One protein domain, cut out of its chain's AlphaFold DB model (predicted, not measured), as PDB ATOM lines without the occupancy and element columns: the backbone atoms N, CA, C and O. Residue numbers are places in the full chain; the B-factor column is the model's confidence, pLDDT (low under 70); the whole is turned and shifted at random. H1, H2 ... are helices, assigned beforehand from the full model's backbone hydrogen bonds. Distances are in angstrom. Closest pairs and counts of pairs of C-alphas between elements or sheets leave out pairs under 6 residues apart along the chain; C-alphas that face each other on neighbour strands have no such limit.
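Overview. This is residues 30 to 82 of the 82 residues of an uncharacterized protein of Candidatus Scalindua sp (UniProt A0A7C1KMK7). Two longer helices, H1 and H3, cross nearly at a right angle, with the short helix H2 at another side of H1. Residues 76 to 82 stick out at the end of H3. The 53 printed residues include three named helices, in the order H1, H2, H3, and no named strand: the class is all helix. The whole is only just compact, close to loose, with a radius of gyration of the C-alphas of 11.8 A, and elongated, spanning 40 by 21 by 17 A.

Along the chain. H1, residues 31 to 45, begins at C-alpha 31 (280.661, 260.453, 415.725) and is 19.7 A long. H2, residues 51 to 56, is 8.8 A long. H3, residues 62 to 78, is 25.1 A long and ends at C-alpha 78 (295.060, 279.425, 404.690).

Arrangement. H3, with residues 65 to 72 alone, touches H1 about perpendicular, at 75 degrees; their closest C-alphas, of Ala 37 and Phe 68, are 4.9 A apart. H1, with residues 34 to 38 alone, only just touches H2, with 3 pairs of C-alphas within 8 A, the closest being Tyr 38 and Leu 51 at 6.6 A. H2 and H3 are apart. Every O i to N i+4 pair is within hydrogen-bond range in H2 and H3, and 10 of 11 in H1.

Size, cuts and confidence. The farthest C-alphas, of Glu 56 and Glu 82, are 40.1 A apart. The printed part has no cut, and both links are tight. The model's pLDDT is under 70 at residues 72 to 82.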
ATOM      1  N   PRO A  30     280.232 257.851 411.632       97.25
ATOM      2  CA  PRO A  30     280.944 257.859 412.906       97.25
ATOM      3  C   PRO A  30     280.860 259.227 413.595       97.25
ATOM      4  O   PRO A  30     280.936 260.260 412.924       97.25
ATOM      5  N   TRP A  31     280.752 259.234 414.922       97.56
ATOM      6  CA  TRP A  31     280.661 260.453 415.725       97.56
ATOM      7  C   TRP A  31     281.840 261.394 415.491       97.56
ATOM      8  O   TRP A  31     281.629 262.588 415.291       97.56
ATOM      9  N   TRP A  32     283.061 260.859 415.392       95.88
ATOM     10  CA  TRP A  32     284.255 261.667 415.127       95.88
ATOM     11  C   TRP A  32     284.154 262.492 413.836       95.88
ATOM     12  O   TRP A  32     284.683 263.598 413.746       95.88
ATOM     13  N   LEU A  33     283.448 261.985 412.819       95.31
ATOM     14  CA  LEU A  33     283.254 262.712 411.566       95.31
ATOM     15  C   LEU A  33     282.245 263.855 411.743       95.31
ATOM     16  O   LEU A  33     282.379 264.910 411.119       95.31
ATOM     17  N   ALA A  34     281.250 263.660 412.610       96.38
ATOM     18  CA  ALA A  34     280.311 264.704 412.996       96.38
ATOM     19  C   ALA A  34     280.984 265.788 413.853       96.38
ATOM     20  O   ALA A  34     280.652 266.959 413.687       96.38
ATOM     21  N   GLU A  35     281.957 265.432 414.699       95.81
ATOM     22  CA  GLU A  35     282.761 266.394 415.470       95.81
ATOM     23  C   GLU A  35     283.515 267.361 414.550       95.81
ATOM     24  O   GLU A  35     283.411 268.572 414.734       95.81
ATOM     25  N   ILE A  36     284.165 266.855 413.495       94.62
ATOM     26  CA  ILE A  36     284.857 267.692 412.495       94.62
ATOM     27  C   ILE A  36     283.888 268.685 411.840       94.62
ATOM     28  O   ILE A  36     284.184 269.870 411.690       94.62
ATOM     29  N   ALA A  37     282.699 268.221 411.448       95.31
ATOM     30  CA  ALA A  37     281.685 269.102 410.876       95.31
ATOM     31  C   ALA A  37     281.160 270.123 411.902       95.31
ATOM     32  O   ALA A  37     280.885 271.275 411.554       95.31
ATOM     33  N   TYR A  38     281.035 269.714 413.165       95.38
ATOM     34  CA  TYR A  38     280.527 270.542 414.248       95.38
ATOM     35  C   TYR A  38     281.480 271.667 414.642       95.38
ATOM     36  O   TYR A  38     281.015 272.769 414.926       95.38
ATOM     37  N   GLU A  39     282.793 271.436 414.615       93.75
ATOM     38  CA  GLU A  39     283.790 272.490 414.839       93.75
ATOM     39  C   GLU A  39     283.523 273.680 413.914       93.75
ATOM     40  O   GLU A  39     283.322 274.807 414.377       93.75
ATOM     41  N   TYR A  40     283.380 273.415 412.613       92.50
ATOM     42  CA  TYR A  40     283.091 274.467 411.648       92.50
ATOM     43  C   TYR A  40     281.675 275.042 411.811       92.50
ATOM     44  O   TYR A  40     281.508 276.262 411.834       92.50
ATOM     45  N   TYR A  41     280.653 274.198 411.993       93.81
ATOM     46  CA  TYR A  41     279.280 274.648 412.264       93.81
ATOM     47  C   TYR A  41     279.216 275.621 413.455       93.81
ATOM     48  O   TYR A  41     278.638 276.702 413.355       93.81
ATOM     49  N   SER A  42     279.854 275.267 414.571       94.06
ATOM     50  CA  SER A  42     279.827 276.053 415.804       94.06
ATOM     51  C   SER A  42     280.572 277.385 415.685       94.06
ATOM     52  O   SER A  42     280.217 278.340 416.375       94.06
ATOM     53  N   SER A  43     281.552 277.489 414.780       90.94
ATOM     54  CA  SER A  43     282.207 278.767 414.469       90.94
ATOM     55  C   SER A  43     281.291 279.734 413.709       90.94
ATOM     56  O   SER A  43     281.376 280.942 413.911       90.94
ATOM     57  N   LEU A  44     280.383 279.211 412.876       89.81
ATOM     58  CA  LEU A  44     279.437 280.014 412.097       89.81
ATOM     59  C   LEU A  44     278.192 280.415 412.891       89.81
ATOM     60  O   LEU A  44     277.703 281.533 412.751       89.81
ATOM     61  N   TYR A  45     277.654 279.488 413.682       90.25
ATOM     62  CA  TYR A  45     276.336 279.633 414.308       90.25
ATOM     63  C   TYR A  45     276.397 279.738 415.838       90.25
ATOM     64  O   TYR A  45     275.367 279.877 416.499       90.25
ATOM     65  N   GLY A  46     277.600 279.688 416.413       89.75
ATOM     66  CA  GLY A  46     277.815 279.651 417.854       89.75
ATOM     67  C   GLY A  46     277.541 278.276 418.469       89.75
ATOM     68  O   GLY A  46     277.218 277.297 417.799       89.75
ATOM     69  N   LYS A  47     277.663 278.203 419.799       89.12
ATOM     70  CA  LYS A  47     277.568 276.955 420.585       89.12
ATOM     71  C   LYS A  47     276.211 276.760 421.274       89.12
ATOM     72  O   LYS A  47     276.095 275.972 422.204       89.12
ATOM     73  N   GLY A  48     275.177 277.479 420.829       88.69
ATOM     74  CA  GLY A  48     273.827 277.392 421.408       88.69
ATOM     75  C   GLY A  48     273.139 276.037 421.197       88.69
ATOM     76  O   GLY A  48     272.177 275.719 421.890       88.69
ATOM     77  N   GLN A  49     273.633 275.222 420.260       90.62
ATOM     78  CA  GLN A  49     273.242 273.824 420.088       90.62
ATOM     79  C   GLN A  49     274.482 272.944 420.193       90.62
ATOM     80  O   GLN A  49     275.431 273.158 419.440       90.62
ATOM     81  N   SER A  50     274.467 271.963 421.098       95.62
ATOM     82  CA  SER A  50     275.530 270.960 421.201       95.62
ATOM     83  C   SER A  50     275.428 269.919 420.082       95.62
ATOM     84  O   SER A  50     274.387 269.792 419.426       95.62
ATOM     85  N   LEU A  51     276.500 269.155 419.873       96.00
ATOM     86  CA  LEU A  51     276.514 268.074 418.891       96.00
ATOM     87  C   LEU A  51     275.504 266.970 419.244       96.00
ATOM     88  O   LEU A  51     274.806 266.460 418.372       96.00
ATOM     89  N   GLU A  52     275.341 266.667 420.529       97.12
ATOM     90  CA  GLU A  52     274.335 265.730 421.036       97.12
ATOM     91  C   GLU A  52     272.921 266.214 420.709       97.12
ATOM     92  O   GLU A  52     272.109 265.455 420.185       97.12
ATOM     93  N   ARG A  53     272.649 267.506 420.924       96.00
ATOM     94  CA  ARG A  53     271.360 268.127 420.588       96.00
ATOM     95  C   ARG A  53     271.068 268.056 419.088       96.00
ATOM     96  O   ARG A  53     269.914 267.903 418.690       96.00
ATOM     97  N   LEU A  54     272.097 268.188 418.248       95.81
ATOM     98  CA  LEU A  54     271.966 268.002 416.804       95.81
ATOM     99  C   LEU A  54     271.635 266.547 416.470       95.81
ATOM    100  O   LEU A  54     270.702 266.315 415.702       95.81
ATOM    101  N   ALA A  55     272.322 265.577 417.080       96.56
ATOM    102  CA  ALA A  55     272.029 264.155 416.899       96.56
ATOM    103  C   ALA A  55     270.571 263.821 417.270       96.56
ATOM    104  O   ALA A  55     269.864 263.195 416.483       96.56
ATOM    105  N   GLU A  56     270.082 264.316 418.411       95.50
ATOM    106  CA  GLU A  56     268.684 264.156 418.852       95.50
ATOM    107  C   GLU A  56     267.664 264.684 417.826       95.50
ATOM    108  O   GLU A  56     266.551 264.172 417.726       95.50
ATOM    109  N   ARG A  57     268.040 265.700 417.039       92.69
ATOM    110  CA  ARG A  57     267.203 266.333 416.003       92.69
ATOM    111  C   ARG A  57     267.371 265.709 414.612       92.69
ATOM    112  O   ARG A  57     266.879 266.259 413.627       92.69
ATOM    113  N   GLY A  58     268.067 264.578 414.513       93.56
ATOM    114  CA  GLY A  58     268.312 263.870 413.254       93.56
ATOM    115  C   GLY A  58     269.643 264.209 412.580       93.56
ATOM    116  O   GLY A  58     269.919 263.672 411.510       93.56
ATOM    117  N   GLY A  59     270.474 265.042 413.208       95.25
ATOM    118  CA  GLY A  59     271.831 265.356 412.775       95.25
ATOM    119  C   GLY A  59     271.903 266.294 411.573       95.25
ATOM    120  O   GLY A  59     271.019 267.122 411.366       95.25
ATOM    121  N   PHE A  60     272.986 266.186 410.804       95.19
ATOM    122  CA  PHE A  60     273.249 267.052 409.653       95.19
ATOM    123  C   PHE A  60     272.520 266.566 408.399       95.19
ATOM    124  O   PHE A  60     272.360 265.360 408.176       95.19
ATOM    125  N   GLY A  61     272.185 267.501 407.510       93.44
ATOM    126  CA  GLY A  61     271.941 267.174 406.111       93.44
ATOM    127  C   GLY A  61     273.231 266.719 405.416       93.44
ATOM    128  O   GLY A  61     274.340 267.130 405.765       93.44
ATOM    129  N   ARG A  62     273.118 265.893 404.370       91.12
ATOM    130  CA  ARG A  62     274.294 265.407 403.616       91.12
ATOM    131  C   ARG A  62     275.131 266.537 403.020       91.12
ATOM    132  O   ARG A  62     276.358 266.489 403.066       91.12
ATOM    133  N   LEU A  63     274.471 267.533 402.428       89.31
ATOM    134  CA  LEU A  63     275.157 268.670 401.812       89.31
ATOM    135  C   LEU A  63     275.802 269.574 402.865       89.31
ATOM    136  O   LEU A  63     276.893 270.086 402.629       89.31
ATOM    137  N   GLU A  64     275.171 269.726 404.030       91.75
ATOM    138  CA  GLU A  64     275.735 270.462 405.164       91.75
ATOM    139  C   GLU A  64     276.989 269.778 405.697       91.75
ATOM    140  O   GLU A  64     278.027 270.425 405.800       91.75
ATOM    141  N   LEU A  65     276.931 268.461 405.927       94.25
ATOM    142  CA  LEU A  65     278.081 267.664 406.351       94.25
ATOM    143  C   LEU A  65     279.271 267.875 405.403       94.25
ATOM    144  O   LEU A  65     280.364 268.241 405.833       94.25
ATOM    145  N   VAL A  66     279.049 267.705 404.095       92.56
ATOM    146  CA  VAL A  66     280.094 267.894 403.078       92.56
ATOM    147  C   VAL A  66     280.604 269.336 403.067       92.56
ATOM    148  O   VAL A  66     281.809 269.558 402.938       92.56
ATOM    149  N   ARG A  67     279.717 270.328 403.203       90.81
ATOM    150  CA  ARG A  67     280.087 271.747 403.256       90.81
ATOM    151  C   ARG A  67     280.981 272.043 404.458       90.81
ATOM    152  O   ARG A  67     281.997 272.710 404.280       90.81
ATOM    153  N   PHE A  68     280.613 271.567 405.643       93.25
ATOM    154  CA  PHE A  68     281.330 271.854 406.880       93.25
ATOM    155  C   PHE A  68     282.683 271.145 406.927       93.25
ATOM    156  O   PHE A  68     283.684 271.800 407.200       93.25
ATOM    157  N   ILE A  69     282.761 269.881 406.498       91.62
ATOM    158  CA  ILE A  69     284.044 269.167 406.376       91.62
ATOM    159  C   ILE A  69     284.957 269.841 405.339       91.62
ATOM    160  O   ILE A  69     286.134 270.068 405.593       91.62
ATOM    161  N   ARG A  70     284.443 270.211 404.156       87.56
ATOM    162  CA  ARG A  70     285.273 270.859 403.118       87.56
ATOM    163  C   ARG A  70     285.795 272.228 403.541       87.56
ATOM    164  O   ARG A  70     286.867 272.634 403.093       87.56
ATOM    165  N   LYS A  71     285.021 272.977 404.325       76.94
ATOM    166  CA  LYS A  71     285.416 274.311 404.782       76.94
ATOM    167  C   LYS A  71     286.341 274.264 405.997       76.94
ATOM    168  O   LYS A  71     287.214 275.122 406.061       76.94
ATOM    169  N   ASP A  72     286.253 273.227 406.830       57.81
ATOM    170  CA  ASP A  72     287.308 272.892 407.797       57.81
ATOM    171  C   ASP A  72     288.663 272.676 407.090       57.81
ATOM    172  O   ASP A  72     289.688 273.220 407.498       57.81
ATOM    173  N   VAL A  73     288.666 271.996 405.935       56.47
ATOM    174  CA  VAL A  73     289.896 271.792 405.144       56.47
ATOM    175  C   VAL A  73     290.446 273.100 404.564       56.47
ATOM    176  O   VAL A  73     291.660 273.281 404.520       56.47
ATOM    177  N   LYS A  74     289.581 274.025 404.121       54.38
ATOM    178  CA  LYS A  74     290.036 275.290 403.515       54.38
ATOM    179  C   LYS A  74     290.602 276.265 404.555       54.38
ATOM    180  O   LYS A  74     291.613 276.892 404.263       54.38
ATOM    181  N   GLY A  75     290.019 276.331 405.757       52.84
ATOM    182  CA  GLY A  75     290.569 277.131 406.864       52.84
ATOM    183  C   GLY A  75     291.980 276.682 407.258       52.84
ATOM    184  O   GLY A  75     292.886 277.498 407.355       52.84
ATOM    185  N   LYS A  76     292.220 275.364 407.322       52.31
ATOM    186  CA  LYS A  76     293.537 274.786 407.657       52.31
ATOM    187  C   LYS A  76     294.620 274.953 406.578       52.31
ATOM    188  O   LYS A  76     295.791 274.688 406.854       52.31
ATOM    189  N   MET A  77     294.256 275.322 405.347       53.78
ATOM    190  CA  MET A  77     295.215 275.598 404.266       53.78
ATOM    191  C   MET A  77     295.616 277.075 404.191       53.78
ATOM    192  O   MET A  77     296.693 277.369 403.681       53.78
ATOM    193  N   GLU A  78     294.774 277.986 404.683       53.16
ATOM    194  CA  GLU A  78     295.060 279.425 404.690       53.16
ATOM    195  C   GLU A  78     296.002 279.798 405.857       53.16
ATOM    196  O   GLU A  78     296.903 280.605 405.654       53.16
ATOM    197  N   ASP A  79     295.942 279.085 406.990       53.69
ATOM    198  CA  ASP A  79     296.830 279.278 408.158       53.69
ATOM    199  C   ASP A  79     298.276 278.750 407.984       53.69
ATOM    200  O   ASP A  79     299.075 278.790 408.916       53.69
ATOM    201  N   LYS A  80     298.640 278.203 406.814       51.09
ATOM    202  CA  LYS A  80     299.999 277.678 406.540       51.09
ATOM    203  C   LYS A  80     300.863 278.587 405.658       51.09
ATOM    204  O   LYS A  80     301.955 278.173 405.277       51.09
ATOM    205  N   ASN A  81     300.378 279.784 405.330       45.56
ATOM    206  CA  ASN A  81     301.067 280.753 404.472       45.56
ATOM    207  C   ASN A  81     301.395 282.081 405.184       45.56
ATOM    208  O   ASN A  81     301.601 283.084 404.499       45.56
ATOM    209  N   GLU A  82     301.452 282.097 406.519       39.06
ATOM    210  CA  GLU A  82     301.980 283.228 407.301       39.06
ATOM    211  C   GLU A  82     303.311 282.868 407.972       39.06
ATOM    212  O   GLU A  82     303.419 281.743 408.518       39.06
TER     213      GLU A  82